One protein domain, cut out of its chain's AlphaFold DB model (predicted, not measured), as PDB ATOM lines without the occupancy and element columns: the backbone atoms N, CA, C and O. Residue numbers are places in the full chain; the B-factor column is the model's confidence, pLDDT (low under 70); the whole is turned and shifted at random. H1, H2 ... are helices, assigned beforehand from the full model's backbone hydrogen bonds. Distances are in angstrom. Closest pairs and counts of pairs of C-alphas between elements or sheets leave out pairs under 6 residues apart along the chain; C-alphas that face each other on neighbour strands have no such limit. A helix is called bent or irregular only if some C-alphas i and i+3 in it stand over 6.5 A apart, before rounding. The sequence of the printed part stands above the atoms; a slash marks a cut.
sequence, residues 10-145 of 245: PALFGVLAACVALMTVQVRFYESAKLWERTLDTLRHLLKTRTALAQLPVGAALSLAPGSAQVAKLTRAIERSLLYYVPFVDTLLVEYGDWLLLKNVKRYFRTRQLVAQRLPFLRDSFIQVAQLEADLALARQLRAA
ATOM      1  N   PRO A  10     143.443 179.008 178.465       79.75
ATOM      2  CA  PRO A  10     144.473 180.003 178.144       79.75
ATOM      3  C   PRO A  10     144.441 180.456 176.675       79.75
ATOM      4  O   PRO A  10     144.656 181.634 176.391       79.75
ATOM      5  N   ALA A  11     144.111 179.557 175.742       81.19
ATOM      6  CA  ALA A  11     143.958 179.909 174.330       81.19
ATOM      7  C   ALA A  11     142.741 180.824 174.103       81.19
ATOM      8  O   ALA A  11     142.828 181.798 173.356       81.19
ATOM      9  N   LEU A  12     141.631 180.558 174.801       83.75
ATOM     10  CA  LEU A  12     140.432 181.398 174.762       83.75
ATOM     11  C   LEU A  12     140.703 182.811 175.297       83.75
ATOM     12  O   LEU A  12     140.287 183.784 174.669       83.75
ATOM     13  N   PHE A  13     141.452 182.945 176.398       88.62
ATOM     14  CA  PHE A  13     141.848 184.256 176.925       88.62
ATOM     15  C   PHE A  13     142.734 185.036 175.947       88.62
ATOM     16  O   PHE A  13     142.526 186.236 175.766       88.62
ATOM     17  N   GLY A  14     143.677 184.369 175.272       87.81
ATOM     18  CA  GLY A  14     144.517 184.998 174.250       87.81
ATOM     19  C   GLY A  14     143.715 185.527 173.056       87.81
ATOM     20  O   GLY A  14     143.915 186.665 172.629       87.81
ATOM     21  N   VAL A  15     142.761 184.738 172.550       87.81
ATOM     22  CA  VAL A  15     141.866 185.159 171.457       87.81
ATOM     23  C   VAL A  15     140.978 186.324 171.892       87.81
ATOM     24  O   VAL A  15     140.847 187.298 171.155       87.81
ATOM     25  N   LEU A  16     140.411 186.269 173.099       88.50
ATOM     26  CA  LEU A  16     139.558 187.336 173.619       88.50
ATOM     27  C   LEU A  16     140.339 188.645 173.789       88.50
ATOM     28  O   LEU A  16     139.862 189.698 173.365       88.50
ATOM     29  N   ALA A  17     141.562 188.583 174.320       89.44
ATOM     30  CA  ALA A  17     142.449 189.740 174.420       89.44
ATOM     31  C   ALA A  17     142.775 190.336 173.039       89.44
ATOM     32  O   ALA A  17     142.716 191.555 172.863       89.44
ATOM     33  N   ALA A  18     143.052 189.493 172.038       87.88
ATOM     34  CA  ALA A  18     143.272 189.941 170.665       87.88
ATOM     35  C   ALA A  18     142.022 190.615 170.071       87.88
ATOM     36  O   ALA A  18     142.128 191.700 169.502       87.88
ATOM     37  N   CYS A  19     140.831 190.037 170.255       86.12
ATOM     38  CA  CYS A  19     139.568 190.631 169.809       86.12
ATOM     39  C   CYS A  19     139.316 191.999 170.454       86.12
ATOM     40  O   CYS A  19     139.000 192.955 169.747       86.12
ATOM     41  N   VAL A  20     139.511 192.127 171.771       89.19
ATOM     42  CA  VAL A  20     139.367 193.407 172.488       89.19
ATOM     43  C   VAL A  20     140.368 194.440 171.968       89.19
ATOM     44  O   VAL A  20     139.999 195.598 171.758       89.19
ATOM     45  N   ALA A  21     141.612 194.043 171.694       88.75
ATOM     46  CA  ALA A  21     142.614 194.939 171.122       88.75
ATOM     47  C   ALA A  21     142.209 195.429 169.719       88.75
ATOM     48  O   ALA A  21     142.255 196.633 169.451       88.75
ATOM     49  N   LEU A  22     141.746 194.529 168.844       88.56
ATOM     50  CA  LEU A  22     141.265 194.875 167.501       88.56
ATOM     51  C   LEU A  22     140.042 195.798 167.558       88.56
ATOM     52  O   LEU A  22     140.027 196.822 166.875       88.56
ATOM     53  N   MET A  23     139.064 195.498 168.420       86.25
ATOM     54  CA  MET A  23     137.895 196.355 168.641       86.25
ATOM     55  C   MET A  23     138.293 197.743 169.145       86.25
ATOM     56  O   MET A  23     137.767 198.744 168.667       86.25
ATOM     57  N   THR A  24     139.254 197.822 170.065       89.44
ATOM     58  CA  THR A  24     139.738 199.101 170.606       89.44
ATOM     59  C   THR A  24     140.351 199.969 169.508       89.44
ATOM     60  O   THR A  24     140.050 201.161 169.408       89.44
ATOM     61  N   VAL A  25     141.184 199.379 168.643       89.56
ATOM     62  CA  VAL A  25     141.754 200.079 167.482       89.56
ATOM     63  C   VAL A  25     140.646 200.501 166.515       89.56
ATOM     64  O   VAL A  25     140.643 201.645 166.059       89.56
ATOM     65  N   GLN A  26     139.688 199.614 166.238       87.69
ATOM     66  CA  GLN A  26     138.566 199.893 165.348       87.69
ATOM     67  C   GLN A  26     137.741 201.084 165.845       87.69
ATOM     68  O   GLN A  26     137.592 202.060 165.119       87.69
ATOM     69  N   VAL A  27     137.276 201.056 167.096       88.50
ATOM     70  CA  VAL A  27     136.476 202.133 167.705       88.50
ATOM     71  C   VAL A  27     137.238 203.457 167.697       88.50
ATOM     72  O   VAL A  27     136.676 204.491 167.341       88.50
ATOM     73  N   ARG A  28     138.537 203.435 168.015       91.69
ATOM     74  CA  ARG A  28     139.366 204.646 168.055       91.69
ATOM     75  C   ARG A  28     139.508 205.322 166.691       91.69
ATOM     76  O   ARG A  28     139.550 206.550 166.626       91.69
ATOM     77  N   PHE A  29     139.639 204.549 165.615       89.88
ATOM     78  CA  PHE A  29     139.943 205.088 164.285       89.88
ATOM     79  C   PHE A  29     138.759 205.098 163.321       89.88
ATOM     80  O   PHE A  29     138.881 205.709 162.261       89.88
ATOM     81  N   TYR A  30     137.623 204.493 163.668       86.88
ATOM     82  CA  TYR A  30     136.461 204.390 162.788       86.88
ATOM     83  C   TYR A  30     135.958 205.758 162.312       86.88
ATOM     84  O   TYR A  30     135.891 205.999 161.107       86.88
ATOM     85  N   GLU A  31     135.695 206.689 163.232       88.38
ATOM     86  CA  GLU A  31     135.212 208.031 162.873       88.38
ATOM     87  C   GLU A  31     136.240 208.811 162.043       88.38
ATOM     88  O   GLU A  31     135.902 209.441 161.042       88.38
ATOM     89  N   SER A  32     137.525 208.701 162.390       91.00
ATOM     90  CA  SER A  32     138.604 209.338 161.623       91.00
ATOM     91  C   SER A  32     138.718 208.767 160.208       91.00
ATOM     92  O   SER A  32     138.858 209.522 159.247       91.00
ATOM     93  N   ALA A  33     138.626 207.444 160.059       88.25
ATOM     94  CA  ALA A  33     138.657 206.772 158.766       88.25
ATOM     95  C   ALA A  33     137.431 207.137 157.915       88.25
ATOM     96  O   ALA A  33     137.562 207.380 156.715       88.25
ATOM     97  N   LYS A  34     136.252 207.243 158.538       86.69
ATOM     98  CA  LYS A  34     134.998 207.630 157.882       86.69
ATOM     99  C   LYS A  34     135.023 209.080 157.395       86.69
ATOM    100  O   LYS A  34     134.652 209.342 156.253       86.69
ATOM    101  N   LEU A  35     135.489 210.016 158.223       90.06
ATOM    102  CA  LEU A  35     135.675 211.415 157.824       90.06
ATOM    103  C   LEU A  35     136.704 211.542 156.699       90.06
ATOM    104  O   LEU A  35     136.468 212.251 155.722       90.06
ATOM    105  N   TRP A  36     137.812 210.810 156.804       92.81
ATOM    106  CA  TRP A  36     138.854 210.798 155.785       92.81
ATOM    107  C   TRP A  36     138.357 210.282 154.432       92.81
ATOM    108  O   TRP A  36     138.753 210.818 153.399       92.81
ATOM    109  N   GLU A  37     137.452 209.301 154.408       89.25
ATOM    110  CA  GLU A  37     136.850 208.841 153.152       89.25
ATOM    111  C   GLU A  37     136.124 209.976 152.420       89.25
ATOM    112  O   GLU A  37     136.311 210.133 151.216       89.25
ATOM    113  N   ARG A  38     135.384 210.827 153.144       89.25
ATOM    114  CA  ARG A  38     134.712 211.992 152.544       89.25
ATOM    115  C   ARG A  38     135.722 212.941 151.898       89.25
ATOM    116  O   ARG A  38     135.481 213.450 150.807       89.25
ATOM    117  N   THR A  39     136.871 213.153 152.540       91.75
ATOM    118  CA  THR A  39     137.973 213.943 151.969       91.75
ATOM    119  C   THR A  39     138.574 213.278 150.729       91.75
ATOM    120  O   THR A  39     138.889 213.947 149.750       91.75
ATOM    121  N   LEU A  40     138.731 211.955 150.728       91.94
ATOM    122  CA  LEU A  40     139.204 211.231 149.548       91.94
ATOM    123  C   LEU A  40     138.205 211.301 148.388       91.94
ATOM    124  O   LEU A  40     138.630 211.383 147.234       91.94
ATOM    125  N   ASP A  41     136.903 211.283 148.671       90.44
ATOM    126  CA  ASP A  41     135.862 211.453 147.661       90.44
ATOM    127  C   ASP A  41     135.928 212.848 147.033       90.44
ATOM    128  O   ASP A  41     135.923 212.954 145.807       90.44
ATOM    129  N   THR A  42     136.070 213.920 147.819       91.88
ATOM    130  CA  THR A  42     136.206 215.279 147.262       91.88
ATOM    131  C   THR A  42     137.482 215.436 146.436       91.88
ATOM    132  O   THR A  42     137.429 215.967 145.326       91.88
ATOM    133  N   LEU A  43     138.612 214.896 146.905       93.44
ATOM    134  CA  LEU A  43     139.856 214.862 146.129       93.44
ATOM    135  C   LEU A  43     139.682 214.092 144.815       93.44
ATOM    136  O   LEU A  43     140.165 214.530 143.774       93.44
ATOM    137  N   ARG A  44     138.959 212.968 144.828       93.06
ATOM    138  CA  ARG A  44     138.669 212.192 143.617       93.06
ATOM    139  C   ARG A  44     137.862 213.003 142.610       93.06
ATOM    140  O   ARG A  44     138.186 212.962 141.425       93.06
ATOM    141  N   HIS A  45     136.847 213.740 143.060       92.50
ATOM    142  CA  HIS A  45     136.060 214.611 142.186       92.50
ATOM    143  C   HIS A  45     136.927 215.716 141.579       92.50
ATOM    144  O   HIS A  45     136.902 215.881 140.366       92.50
ATOM    145  N   LEU A  46     137.771 216.385 142.373       94.12
ATOM    146  CA  LEU A  46     138.718 217.385 141.864       94.12
ATOM    147  C   LEU A  46     139.617 216.814 140.754       94.12
ATOM    148  O   LEU A  46     139.766 217.421 139.695       94.12
ATOM    149  N   LEU A  47     140.202 215.633 140.981       94.00
ATOM    150  CA  LEU A  47     141.081 214.982 140.008       94.00
ATOM    151  C   LEU A  47     140.330 214.566 138.735       94.00
ATOM    152  O   LEU A  47     140.843 214.774 137.637       94.00
ATOM    153  N   LYS A  48     139.106 214.036 138.865       92.62
ATOM    154  CA  LYS A  48     138.247 213.690 137.721       92.62
ATOM    155  C   LYS A  48     137.857 214.936 136.916       92.62
ATOM    156  O   LYS A  48     137.973 214.926 135.691       92.62
ATOM    157  N   THR A  49     137.498 216.029 137.586       93.12
ATOM    158  CA  THR A  49     137.218 217.321 136.945       93.12
ATOM    159  C   THR A  49     138.436 217.831 136.188       93.12
ATOM    160  O   THR A  49     138.321 218.158 135.011       93.12
ATOM    161  N   ARG A  50     139.626 217.808 136.802       92.81
ATOM    162  CA  ARG A  50     140.877 218.164 136.118       92.81
ATOM    163  C   ARG A  50     141.088 217.337 134.850       92.81
ATOM    164  O   ARG A  50     141.419 217.904 133.814       92.81
ATOM    165  N   THR A  51     140.898 216.015 134.910       92.81
ATOM    166  CA  THR A  51     141.062 215.158 133.723       92.81
ATOM    167  C   THR A  51     140.050 215.465 132.629       92.81
ATOM    168  O   THR A  51     140.431 215.477 131.465       92.81
ATOM    169  N   ALA A  52     138.794 215.743 132.985       92.00
ATOM    170  CA  ALA A  52     137.763 216.100 132.018       92.00
ATOM    171  C   ALA A  52     138.067 217.454 131.357       92.00
ATOM    172  O   ALA A  52     137.979 217.579 130.140       92.00
ATOM    173  N   LEU A  53     138.499 218.446 132.142       90.94
ATOM    174  CA  LEU A  53     138.888 219.763 131.635       90.94
ATOM    175  C   LEU A  53     140.093 219.678 130.695       90.94
ATOM    176  O   LEU A  53     140.075 220.299 129.640       90.94
ATOM    177  N   ALA A  54     141.103 218.867 131.027       90.06
ATOM    178  CA  ALA A  54     142.292 218.682 130.193       90.06
ATOM    179  C   ALA A  54     142.006 218.018 128.829       90.06
ATOM    180  O   ALA A  54     142.848 218.080 127.937       90.06
ATOM    181  N   GLN A  55     140.847 217.371 128.661       89.69
ATOM    182  CA  GLN A  55     140.420 216.774 127.389       89.69
ATOM    183  C   GLN A  55     139.690 217.766 126.473       89.69
ATOM    184  O   GLN A  55     139.421 217.442 125.317       89.69
ATOM    185  N   LEU A  56     139.350 218.962 126.963       88.75
ATOM    186  CA  LEU A  56     138.661 219.963 126.159       88.75
ATOM    187  C   LEU A  56     139.624 220.588 125.133       88.75
ATOM    188  O   LEU A  56     140.727 220.993 125.506       88.75
ATOM    189  N   PRO A  57     139.215 220.747 123.859       84.00
ATOM    190  CA  PRO A  57     140.044 221.330 122.803       84.00
ATOM    191  C   PRO A  57     140.057 222.869 122.885       84.00
ATOM    192  O   PRO A  57     139.710 223.563 121.934       84.00
ATOM    193  N   VAL A  58     140.405 223.421 124.049       84.19
ATOM    194  CA  VAL A  58     140.409 224.866 124.317       84.19
ATOM    195  C   VAL A  58     141.796 225.283 124.793       84.19
ATOM    196  O   VAL A  58     142.376 224.629 125.654       84.19
ATOM    197  N   GLY A  59     142.320 226.403 124.282       80.06
ATOM    198  CA  GLY A  59     143.662 226.889 124.636       80.06
ATOM    199  C   GLY A  59     143.879 227.075 126.145       80.06
ATOM    200  O   GLY A  59     144.939 226.737 126.662       80.06
ATOM    201  N   ALA A  60     142.844 227.509 126.872       76.94
ATOM    202  CA  ALA A  60     142.874 227.654 128.329       76.94
ATOM    203  C   ALA A  60     143.045 226.319 129.085       76.94
ATOM    204  O   ALA A  60     143.546 226.309 130.205       76.94
ATOM    205  N   ALA A  61     142.666 225.187 128.478       81.69
ATOM    206  CA  ALA A  61     142.786 223.858 129.075       81.69
ATOM    207  C   ALA A  61     144.173 223.215 128.876       81.69
ATOM    208  O   ALA A  61     144.498 222.230 129.543       81.69
ATOM    209  N   LEU A  62     145.020 223.772 127.997       81.06
ATOM    210  CA  LEU A  62     146.348 223.226 127.684       81.06
ATOM    211  C   LEU A  62     147.275 223.187 128.906       81.06
ATOM    212  O   LEU A  62     148.084 222.269 129.036       81.06
ATOM    213  N   SER A  63     147.125 224.138 129.833       82.12
ATOM    214  CA  SER A  63     147.891 224.191 131.087       82.12
ATOM    215  C   SER A  63     147.591 223.022 132.033       82.12
ATOM    216  O   SER A  63     148.417 222.712 132.889       82.12
ATOM    217  N   LEU A  64     146.452 222.334 131.863       85.25
ATOM    218  CA  LEU A  64     146.052 221.186 132.684       85.25
ATOM    219  C   LEU A  64     146.532 219.836 132.124       85.25
ATOM    220  O   LEU A  64     146.491 218.832 132.843       85.25
ATOM    221  N   ALA A  65     146.993 219.790 130.869       82.50
ATOM    222  CA  ALA A  65     147.493 218.570 130.232       82.50
ATOM    223  C   ALA A  65     148.755 217.980 130.908       82.50
ATOM    224  O   ALA A  65     148.826 216.750 131.062       82.50
ATOM    225  N   PRO A  66     149.733 218.791 131.370       86.50
ATOM    226  CA  PRO A  66     150.857 218.296 132.153       86.50
ATOM    227  C   PRO A  66     150.398 217.551 133.413       86.50
ATOM    228  O   PRO A  66     149.503 217.976 134.148       86.50
ATOM    229  N   GLY A  67     151.027 216.404 133.669       84.38
ATOM    230  CA  GLY A  67     150.741 215.592 134.852       84.38
ATOM    231  C   GLY A  67     149.469 214.740 134.769       84.38
ATOM    232  O   GLY A  67     149.150 214.070 135.748       84.38
ATOM    233  N   SER A  68     148.773 214.676 133.628       86.88
ATOM    234  CA  SER A  68     147.573 213.836 133.431       86.88
ATOM    235  C   SER A  68     147.779 212.363 133.828       86.88
ATOM    236  O   SER A  68     146.947 211.775 134.521       86.88
ATOM    237  N   ALA A  69     148.937 211.780 133.497       88.94
ATOM    238  CA  ALA A  69     149.307 210.426 133.919       88.94
ATOM    239  C   ALA A  69     149.429 210.290 135.451       88.94
ATOM    240  O   ALA A  69     149.024 209.277 136.029       88.94
ATOM    241  N   GLN A  70     149.952 211.319 136.127       90.06
ATOM    242  CA  GLN A  70     150.051 211.348 137.589       90.06
ATOM    243  C   GLN A  70     148.666 211.475 138.231       90.06
ATOM    244  O   GLN A  70     148.385 210.760 139.192       90.06
ATOM    245  N   VAL A  71     147.778 212.299 137.660       92.12
ATOM    246  CA  VAL A  71     146.372 212.414 138.084       92.12
ATOM    247  C   VAL A  71     145.656 211.069 137.970       92.12
ATOM    248  O   VAL A  71     145.001 210.643 138.921       92.12
ATOM    249  N   ALA A  72     145.817 210.361 136.848       90.50
ATOM    250  CA  ALA A  72     145.209 209.048 136.644       90.50
ATOM    251  C   ALA A  72     145.725 208.016 137.660       90.50
ATOM    252  O   ALA A  72     144.936 207.290 138.271       90.50
ATOM    253  N   LYS A  73     147.045 207.979 137.899       91.38
ATOM    254  CA  LYS A  73     147.659 207.094 138.902       91.38
ATOM    255  C   LYS A  73     147.152 207.400 140.312       91.38
ATOM    256  O   LYS A  73     146.827 206.477 141.055       91.38
ATOM    257  N   LEU A  74     147.069 208.681 140.671       91.81
ATOM    258  CA  LEU A  74     146.612 209.130 141.983       91.81
ATOM    259  C   LEU A  74     145.125 208.831 142.202       91.81
ATOM    260  O   LEU A  74     144.753 208.326 143.258       91.81
ATOM    261  N   THR A  75     144.300 209.060 141.180       92.44
ATOM    262  CA  THR A  75     142.866 208.751 141.209       92.44
ATOM    263  C   THR A  75     142.643 207.267 141.475       92.44
ATOM    264  O   THR A  75     141.967 206.929 142.443       92.44
ATOM    265  N   ARG A  76     143.309 206.382 140.716       89.19
ATOM    266  CA  ARG A  76     143.235 204.922 140.924       89.19
ATOM    267  C   ARG A  76     143.746 204.485 142.297       89.19
ATOM    268  O   ARG A  76     143.230 203.534 142.868       89.19
ATOM    269  N   ALA A  77     144.764 205.158 142.835       88.31
ATOM    270  CA  ALA A  77     145.328 204.817 144.142       88.31
ATOM    271  C   ALA A  77     144.418 205.208 145.323       88.31
ATOM    272  O   ALA A  77     144.503 204.603 146.397       88.31
ATOM    273  N   ILE A  78     143.566 206.221 145.133       88.50
ATOM    274  CA  ILE A  78     142.592 206.698 146.123       88.50
ATOM    275  C   ILE A  78     141.252 205.952 146.003       88.50
ATOM    276  O   ILE A  78     140.580 205.731 147.016       88.50
ATOM    277  N   GLU A  79     140.867 205.568 144.785       83.81
ATOM    278  CA  GLU A  79     139.598 204.907 144.482       83.81
ATOM    279  C   GLU A  79     139.406 203.621 145.305       83.81
ATOM    280  O   GLU A  79     140.356 202.907 145.651       83.81
ATOM    281  N   ARG A  80     138.153 203.354 145.692       73.50
ATOM    282  CA  ARG A  80     137.801 202.085 146.334       73.50
ATOM    283  C   ARG A  80     137.962 200.958 145.322       73.50
ATOM    284  O   ARG A  80     137.753 201.152 144.128       73.50
ATOM    285  N   SER A  81     138.315 199.772 145.814       65.25
ATOM    286  CA  SER A  81     138.231 198.563 144.993       65.25
ATOM    287  C   SER A  81     136.808 198.442 144.444       65.25
ATOM    288  O   SER A  81     135.856 198.621 145.201       65.25
ATOM    289  N   LEU A  82     136.666 198.117 143.157       57.25
ATOM    290  CA  LEU A  82     135.365 197.927 142.502       57.25
ATOM    291  C   LEU A  82     134.499 196.870 143.209       57.25
ATOM    292  O   LEU A  82     133.278 196.942 143.158       57.25
ATOM    293  N   LEU A  83     135.132 195.950 143.946       55.28
ATOM    294  CA  LEU A  83     134.472 194.947 144.788       55.28
ATOM    295  C   LEU A  83     133.621 195.545 145.921       55.28
ATOM    296  O   LEU A  83     132.727 194.867 146.409       55.28
ATOM    297  N   TYR A  84     133.870 196.798 146.315       58.25
ATOM    298  CA  TYR A  84     133.047 197.523 147.291       58.25
ATOM    299  C   TYR A  84     131.656 197.883 146.734       58.25
ATOM    300  O   TYR A  84     130.726 198.099 147.489       58.25
ATOM    301  N   TYR A  85     131.491 197.948 145.408       58.38
ATOM    302  CA  TYR A  85     130.211 198.291 144.774       58.38
ATOM    303  C   TYR A  85     129.376 197.060 144.388       58.38
ATOM    304  O   TYR A  85     128.335 197.206 143.748       58.38
ATOM    305  N   VAL A  86     129.817 195.846 144.745       63.94
ATOM    306  CA  VAL A  86     129.112 194.597 144.427       63.94
ATOM    307  C   VAL A  86     128.222 194.200 145.616       63.94
ATOM    308  O   VAL A  86     128.763 193.780 146.640       63.94
ATOM    309  N   PRO A  87     126.878 194.253 145.494       57.44
ATOM    310  CA  PRO A  87     125.953 194.146 146.632       57.44
ATOM    311  C   PRO A  87     126.090 192.870 147.473       57.44
ATOM    312  O   PRO A  87     125.869 192.894 148.675       57.44
ATOM    313  N   PHE A  88     126.472 191.750 146.852       58.53
ATOM    314  CA  PHE A  88     126.610 190.454 147.529       58.53
ATOM    315  C   PHE A  88     127.960 190.279 148.252       58.53
ATOM    316  O   PHE A  88     128.072 189.523 149.212       58.53
ATOM    317  N   VAL A  89     129.000 190.982 147.794       58.00
ATOM    318  CA  VAL A  89     130.362 190.923 148.355       58.00
ATOM    319  C   VAL A  89     130.528 191.943 149.485       58.00
ATOM    320  O   VAL A  89     131.305 191.710 150.415       58.00
ATOM    321  N   ASP A  90     129.775 193.041 149.420       56.94
ATOM    322  CA  ASP A  90     129.835 194.158 150.361       56.94
ATOM    323  C   ASP A  90     129.480 193.721 151.793       56.94
ATOM    324  O   ASP A  90     130.253 193.925 152.723       56.94
ATOM    325  N   THR A  91     128.387 192.984 151.992       60.41
ATOM    326  CA  THR A  91     127.910 192.687 153.356       60.41
ATOM    327  C   THR A  91     128.788 191.683 154.109       60.41
ATOM    328  O   THR A  91     129.046 191.851 155.292       60.41
ATOM    329  N   LEU A  92     129.288 190.630 153.452       61.66
ATOM    330  CA  LEU A  92     130.018 189.558 154.149       61.66
ATOM    331  C   LEU A  92     131.542 189.681 154.061       61.66
ATOM    332  O   LEU A  92     132.236 189.324 155.000       61.66
ATOM    333  N   LEU A  93     132.125 190.159 152.963       63.69
ATOM    334  CA  LEU A  93     133.593 190.176 152.830       63.69
ATOM    335  C   LEU A  93     134.210 191.523 153.214       63.69
ATOM    336  O   LEU A  93     135.376 191.565 153.638       63.69
ATOM    337  N   VAL A  94     133.455 192.614 153.072       65.00
ATOM    338  CA  VAL A  94     133.909 193.947 153.476       65.00
ATOM    339  C   VAL A  94     133.736 194.123 154.977       65.00
ATOM    340  O   VAL A  94     134.730 194.428 155.630       65.00
ATOM    341  N   GLU A  95     132.568 193.814 155.550       67.56
ATOM    342  CA  GLU A  95     132.361 193.933 157.004       67.56
ATOM    343  C   GLU A  95     133.315 193.031 157.799       67.56
ATOM    344  O   GLU A  95     134.010 193.503 158.700       67.56
ATOM    345  N   TYR A  96     133.457 191.756 157.418       66.44
ATOM    346  CA  TYR A  96     134.407 190.855 158.083       66.44
ATOM    347  C   TYR A  96     135.857 191.299 157.869       66.44
ATOM    348  O   TYR A  96     136.687 191.187 158.769       66.44
ATOM    349  N   GLY A  97     136.186 191.843 156.693       65.94
ATOM    350  CA  GLY A  97     137.507 192.404 156.422       65.94
ATOM    351  C   GLY A  97     137.810 193.670 157.230       65.94
ATOM    352  O   GLY A  97     138.955 193.886 157.627       65.94
ATOM    353  N   ASP A  98     136.810 194.496 157.497       69.69
ATOM    354  CA  ASP A  98     136.957 195.703 158.303       69.69
ATOM    355  C   ASP A  98     137.051 195.380 159.794       69.69
ATOM    356  O   ASP A  98     137.846 196.009 160.487       69.69
ATOM    357  N   TRP A  99     136.331 194.369 160.280       68.75
ATOM    358  CA  TRP A  99     136.380 193.960 161.687       68.75
ATOM    359  C   TRP A  99     137.584 193.077 162.038       68.75
ATOM    360  O   TRP A  99     138.244 193.329 163.043       68.75
ATOM    361  N   LEU A 100     137.912 192.068 161.222       70.62
ATOM    362  CA  LEU A 100     138.994 191.114 161.523       70.62
ATOM    363  C   LEU A 100     140.354 191.547 160.960       70.62
ATOM    364  O   LEU A 100     141.387 191.292 161.573       70.62
ATOM    365  N   LEU A 101     140.383 192.193 159.786       76.81
ATOM    366  CA  LEU A 101     141.634 192.559 159.100       76.81
ATOM    367  C   LEU A 101     141.958 194.057 159.164       76.81
ATOM    368  O   LEU A 101     143.024 194.453 158.666       76.81
ATOM    369  N   LEU A 102     141.076 194.866 159.767       82.69
ATOM    370  CA  LEU A 102     141.183 196.325 159.882       82.69
ATOM    371  C   LEU A 102     141.473 196.986 158.523       82.69
ATOM    372  O   LEU A 102     142.343 197.857 158.402       82.69
ATOM    373  N   LYS A 103     140.809 196.521 157.455       82.25
ATOM    374  CA  LYS A 103     141.048 197.012 156.086       82.25
ATOM    375  C   LYS A 103     140.775 198.514 155.969       82.25
ATOM    376  O   LYS A 103     141.606 199.226 155.398       82.25
ATOM    377  N   ASN A 104     139.684 199.005 156.551       82.62
ATOM    378  CA  ASN A 104     139.374 200.430 156.705       82.62
ATOM    379  C   ASN A 104     140.506 201.234 157.382       82.62
ATOM    380  O   ASN A 104     140.955 202.237 156.823       82.62
ATOM    381  N   VAL A 105     141.035 200.783 158.525       87.12
ATOM    382  CA  VAL A 105     142.103 201.480 159.268       87.12
ATOM    383  C   VAL A 105     143.428 201.443 158.498       87.12
ATOM    384  O   VAL A 105     144.105 202.464 158.363       87.12
ATOM    385  N   LYS A 106     143.788 200.301 157.899       89.06
ATOM    386  CA  LYS A 106     144.977 200.184 157.035       89.06
ATOM    387  C   LYS A 106     144.877 201.100 155.817       89.06
ATOM    388  O   LYS A 106     145.846 201.780 155.472       89.06
ATOM    389  N   ARG A 107     143.708 201.154 155.170       88.88
ATOM    390  CA  ARG A 107     143.462 202.059 154.041       88.88
ATOM    391  C   ARG A 107     143.537 203.518 154.476       88.88
ATOM    392  O   ARG A 107     144.144 204.297 153.742       88.88
ATOM    393  N   TYR A 108     143.011 203.872 155.649       90.62
ATOM    394  CA  TYR A 108     143.135 205.210 156.229       90.62
ATOM    395  C   TYR A 108     144.605 205.646 156.329       90.62
ATOM    396  O   TYR A 108     144.984 206.642 155.714       90.62
ATOM    397  N   PHE A 109     145.472 204.867 156.985       92.69
ATOM    398  CA  PHE A 109     146.892 205.228 157.104       92.69
ATOM    399  C   PHE A 109     147.619 205.254 155.754       92.69
ATOM    400  O   PHE A 109     148.336 206.215 155.463       92.69
ATOM    401  N   ARG A 110     147.388 204.255 154.889       93.50
ATOM    402  CA  ARG A 110     148.007 204.178 153.555       93.50
ATOM    403  C   ARG A 110     147.663 205.390 152.692       93.50
ATOM    404  O   ARG A 110     148.537 205.989 152.072       93.50
ATOM    405  N   THR A 111     146.381 205.741 152.622       93.12
ATOM    406  CA  THR A 111     145.911 206.860 151.790       93.12
ATOM    407  C   THR A 111     146.304 208.206 152.384       93.12
ATOM    408  O   THR A 111     146.668 209.103 151.629       93.12
ATOM    409  N   ARG A 112     146.339 208.340 153.714       94.75
ATOM    410  CA  ARG A 112     146.857 209.538 154.383       94.75
ATOM    411  C   ARG A 112     148.339 209.767 154.091       94.75
ATOM    412  O   ARG A 112     148.716 210.884 153.748       94.75
ATOM    413  N   GLN A 113     149.163 208.721 154.153       95.19
ATOM    414  CA  GLN A 113     150.579 208.804 153.787       95.19
ATOM    415  C   GLN A 113     150.758 209.172 152.309       95.19
ATOM    416  O   GLN A 113     151.561 210.040 151.976       95.19
ATOM    417  N   LEU A 114     149.971 208.558 151.424       93.50
ATOM    418  CA  LEU A 114     149.997 208.842 149.992       93.50
ATOM    419  C   LEU A 114     149.599 210.294 149.677       93.50
ATOM    420  O   LEU A 114     150.283 210.953 148.894       93.50
ATOM    421  N   VAL A 115     148.537 210.814 150.303       93.69
ATOM    422  CA  VAL A 115     148.120 212.218 150.148       93.69
ATOM    423  C   VAL A 115     149.191 213.160 150.694       93.69
ATOM    424  O   VAL A 115     149.529 214.126 150.020       93.69
ATOM    425  N   ALA A 116     149.785 212.860 151.853       94.50
ATOM    426  CA  ALA A 116     150.861 213.671 152.423       94.50
ATOM    427  C   ALA A 116     152.079 213.761 151.484       94.50
ATOM    428  O   ALA A 116     152.594 214.849 151.244       94.50
ATOM    429  N   GLN A 117     152.487 212.641 150.878       95.75
ATOM    430  CA  GLN A 117     153.591 212.594 149.910       95.75
ATOM    431  C   GLN A 117     153.298 213.352 148.607       95.75
ATOM    432  O   GLN A 117     154.223 213.757 147.904       95.75
ATOM    433  N   ARG A 118     152.021 213.518 148.247       94.62
ATOM    434  CA  ARG A 118     151.580 214.162 146.998       94.62
ATOM    435  C   ARG A 118     150.907 215.514 147.225       94.62
ATOM    436  O   ARG A 118     150.348 216.076 146.286       94.62
ATOM    437  N   LEU A 119     150.985 216.059 148.436       93.88
ATOM    438  CA  LEU A 119     150.294 217.288 148.810       93.88
ATOM    439  C   LEU A 119     150.657 218.492 147.918       93.88
ATOM    440  O   LEU A 119     149.730 219.192 147.514       93.88
ATOM    441  N   PRO A 120     151.934 218.728 147.541       94.31
ATOM    442  CA  PRO A 120     152.272 219.827 146.634       94.31
ATOM    443  C   PRO A 120     151.575 219.704 145.273       94.31
ATOM    444  O   PRO A 120     150.996 220.669 144.789       94.31
ATOM    445  N   PHE A 121     151.544 218.496 144.705       92.75
ATOM    446  CA  PHE A 121     150.881 218.219 143.429       92.75
ATOM    447  C   PHE A 121     149.354 218.374 143.507       92.75
ATOM    448  O   PHE A 121     148.727 218.889 142.585       92.75
ATOM    449  N   LEU A 122     148.742 217.947 144.615       92.81
ATOM    450  CA  LEU A 122     147.309 218.129 144.849       92.81
ATOM    451  C   LEU A 122     146.934 219.611 144.973       92.81
ATOM    452  O   LEU A 122     145.918 220.028 144.424       92.81
ATOM    453  N   ARG A 123     147.765 220.409 145.655       94.25
ATOM    454  CA  ARG A 123     147.584 221.866 145.759       94.25
ATOM    455  C   ARG A 123     147.708 222.546 144.404       94.25
ATOM    456  O   ARG A 123     146.851 223.347 144.059       94.25
ATOM    457  N   ASP A 124     148.726 222.190 143.632       91.88
ATOM    458  CA  ASP A 124     148.913 222.698 142.273       91.88
ATOM    459  C   ASP A 124     147.723 222.329 141.366       91.88
ATOM    460  O   ASP A 124     147.147 223.179 140.690       91.88
ATOM    461  N   SER A 125     147.247 221.082 141.457       91.75
ATOM    462  CA  SER A 125     146.046 220.634 140.742       91.75
ATOM    463  C   SER A 125     144.804 221.448 141.111       91.75
ATOM    464  O   SER A 125     144.022 221.787 140.224       91.75
ATOM    465  N   PHE A 126     144.623 221.766 142.396       93.00
ATOM    466  CA  PHE A 126     143.537 222.617 142.876       93.00
ATOM    467  C   PHE A 126     143.655 224.049 142.343       93.00
ATOM    468  O   PHE A 126     142.682 224.573 141.811       93.00
ATOM    469  N   ILE A 127     144.845 224.655 142.429       91.56
ATOM    470  CA  ILE A 127     145.095 226.027 141.965       91.56
ATOM    471  C   ILE A 127     144.805 226.153 140.469       91.56
ATOM    472  O   ILE A 127     144.124 227.090 140.070       91.56
ATOM    473  N   GLN A 128     145.245 225.199 139.649       89.69
ATOM    474  CA  GLN A 128     145.013 225.244 138.201       89.69
ATOM    475  C   GLN A 128     143.524 225.147 137.837       89.69
ATOM    476  O   GLN A 128     143.054 225.869 136.961       89.69
ATOM    477  N   VAL A 129     142.757 224.287 138.521       91.25
ATOM    478  CA  VAL A 129     141.299 224.208 138.312       91.25
ATOM    479  C   VAL A 129     140.615 225.492 138.790       91.25
ATOM    480  O   VAL A 129     139.768 226.026 138.077       91.25
ATOM    481  N   ALA A 130     141.016 226.025 139.946       90.62
ATOM    482  CA  ALA A 130     140.468 227.263 140.497       90.62
ATOM    483  C   ALA A 130     140.771 228.490 139.617       90.62
ATOM    484  O   ALA A 130     139.923 229.364 139.469       90.62
ATOM    485  N   GLN A 131     141.954 228.551 138.999       87.81
ATOM    486  CA  GLN A 131     142.307 229.596 138.034       87.81
ATOM    487  C   GLN A 131     141.379 229.555 136.818       87.81
ATOM    488  O   GLN A 131     140.793 230.579 136.473       87.81
ATOM    489  N   LEU A 132     141.161 228.371 136.239       87.88
ATOM    490  CA  LEU A 132     140.242 228.205 135.112       87.88
ATOM    491  C   LEU A 132     138.801 228.601 135.482       87.88
ATOM    492  O   LEU A 132     138.110 229.248 134.697       87.88
ATOM    493  N   GLU A 133     138.339 228.234 136.678       89.69
ATOM    494  CA  GLU A 133     137.020 228.630 137.181       89.69
ATOM    495  C   GLU A 133     136.909 230.150 137.354       89.69
ATOM    496  O   GLU A 133     135.919 230.751 136.931       89.69
ATOM    497  N   ALA A 134     137.940 230.789 137.907       86.00
ATOM    498  CA  ALA A 134     137.982 232.235 138.072       86.00
ATOM    499  C   ALA A 134     138.005 232.966 136.718       86.00
ATOM    500  O   ALA A 134     137.375 234.016 136.572       86.00
ATOM    501  N   ASP A 135     138.697 232.416 135.721       84.75
ATOM    502  CA  ASP A 135     138.711 232.932 134.350       84.75
ATOM    503  C   ASP A 135     137.347 232.779 133.676       84.75
ATOM    504  O   ASP A 135     136.862 233.713 133.039       84.75
ATOM    505  N   LEU A 136     136.677 231.638 133.865       87.06
ATOM    506  CA  LEU A 136     135.327 231.412 133.354       87.06
ATOM    507  C   LEU A 136     134.306 232.357 134.001       87.06
ATOM    508  O   LEU A 136     133.435 232.887 133.307       87.06
ATOM    509  N   ALA A 137     134.402 232.580 135.313       87.06
ATOM    510  CA  ALA A 137     133.550 233.524 136.030       87.06
ATOM    511  C   ALA A 137     133.734 234.951 135.493       87.06
ATOM    512  O   ALA A 137     132.750 235.631 135.192       87.06
ATOM    513  N   LEU A 138     134.984 235.371 135.279       83.25
ATOM    514  CA  LEU A 138     135.293 236.660 134.669       83.25
ATOM    515  C   LEU A 138     134.759 236.748 133.236       83.25
ATOM    516  O   LEU A 138     134.101 237.724 132.894       83.25
ATOM    517  N   ALA A 139     134.979 235.727 132.406       84.75
ATOM    518  CA  ALA A 139     134.491 235.703 131.029       84.75
ATOM    519  C   ALA A 139     132.961 235.815 130.959       84.75
ATOM    520  O   ALA A 139     132.429 236.530 130.108       84.75
ATOM    521  N   ARG A 140     132.238 235.158 131.876       86.88
ATOM    522  CA  ARG A 140     130.779 235.301 132.003       86.88
ATOM    523  C   ARG A 140     130.382 236.722 132.384       86.88
ATOM    524  O   ARG A 140     129.481 237.271 131.758       86.88
ATOM    525  N   GLN A 141     131.080 237.323 133.347       83.94
ATOM    526  CA  GLN A 141     130.820 238.699 133.761       83.94
ATOM    527  C   GLN A 141     131.083 239.695 132.624       83.94
ATOM    528  O   GLN A 141     130.250 240.557 132.368       83.94
ATOM    529  N   LEU A 142     132.198 239.556 131.904       81.38
ATOM    530  CA  LEU A 142     132.537 240.412 130.764       81.38
ATOM    531  C   LEU A 142     131.549 240.243 129.606       81.38
ATOM    532  O   LEU A 142     131.225 241.216 128.935       81.38
ATOM    533  N   ARG A 143     131.028 239.028 129.393       82.69
ATOM    534  CA  ARG A 143     129.988 238.766 128.388       82.69
ATOM    535  C   ARG A 143     128.640 239.391 128.751       82.69
ATOM    536  O   ARG A 143     127.894 239.759 127.851       82.69
ATOM    537  N   ALA A 144     128.314 239.471 130.040       81.75
ATOM    538  CA  ALA A 144     127.099 240.121 130.528       81.75
ATOM    539  C   ALA A 144     127.244 241.651 130.638       81.75
ATOM    540  O   ALA A 144     126.243 242.363 130.659       81.75
ATOM    541  N   ALA A 145     128.475 242.162 130.720       75.06
ATOM    542  CA  ALA A 145     128.739 243.586 130.850       75.06
ATOM    543  C   ALA A 145     128.439 244.337 129.537       75.06
ATOM    544  O   ALA A 145     128.878 243.909 128.470       75.06
TER     545      ALA A 145
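What this domain is: This is residues 10 to 145 of the 245 residues of an uncharacterized protein of Janthinobacterium lividum (UniProt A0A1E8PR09). A long, loose rod of helices is built on the bent helix H1, whose second arm H1b is the spine; H3 folds back along H1b, H6 packs on its residues 33 to 37, and H7 crosses it at residues 46 to 50. H4 and H5 form a side loop between H3 and H6, and residues 10 to 18, 85 to 92 and 137 to 145 stick out. The printed part has 136 residues with seven named helices, H1 to H7 in order, and no named strand: all helix. It is loose, with a radius of gyration of the C-alphas of 20.7 A and spans of 79 by 29 by 28 A.

Where its parts are: H1, residues 10 to 54, begins at C-alpha 10 (144.473, 180.003, 178.144). By its hydrogen bonds it was assigned as one helix, but it is bent, with C-alphas 28 and 31 7.5 A apart: H1a is residues 10 to 28, 27.1 A long, and H1b residues 31 to 54, 35.1 A. H2 is residues 59 to 64, only just irregular, with C-alphas 60 and 63 6.7 A apart. H3 is residues 68 to 78, 15.4 A, and H4 residues 82 to 85. H5, residues 87 to 100, is 20.0 A long. H6, residues 103 to 117, is 20.9 A long. H7, residues 119 to 144, is 37.3 A long and ends at C-alpha 144 (127.099, 240.121, 130.528).

How they stand to each other: H1 is the hub, touching five other helices. Its arms stand at a steep tilt of 52 degrees. H1a touches H5, the C-alphas of Gln 26 and Trp 99 being closest at 7.3 A. H1b and H2 form a helical hairpin, closest at the C-alphas of Ala 54 and Leu 64, 5.2 A. H3 touches H1b at a shallow tilt of 22 degrees, opposite ways, closest at the C-alphas of Arg 44 and Thr 75, 5.9 A. H4 and H5 touch only at the corner, closest at the C-alphas of Tyr 84 and Asp 90, 5.6 A. H6 touches H1b at a steep tilt of 50 degrees, with the C-alphas of Ala 33 and Tyr 108 closest at 5.4 A. H7 touches H1b at a steep tilt of 56 degrees, with the C-alphas of Arg 50 and Val 129 closest at 6.4 A. H1b and H5 are apart. Every O i to N i+4 pair is within hydrogen-bond range in H1a, H3, H6 and H7; the counts are 19 of 20 in H1b, 6 of 10 in H5 and 0 of 2 in H2, where 2 of 3 O i to N i+3 pairs are, and H4 is too short for such a pair.

The domain as a whole: The C-alphas of Pro 10 and Ala 145, the two farthest apart, are 80.8 A apart. The printed part has no cut, and its six links between helices are tight. Mean pLDDT of the printed part is 84.7; residues 81 to 99 are under 70.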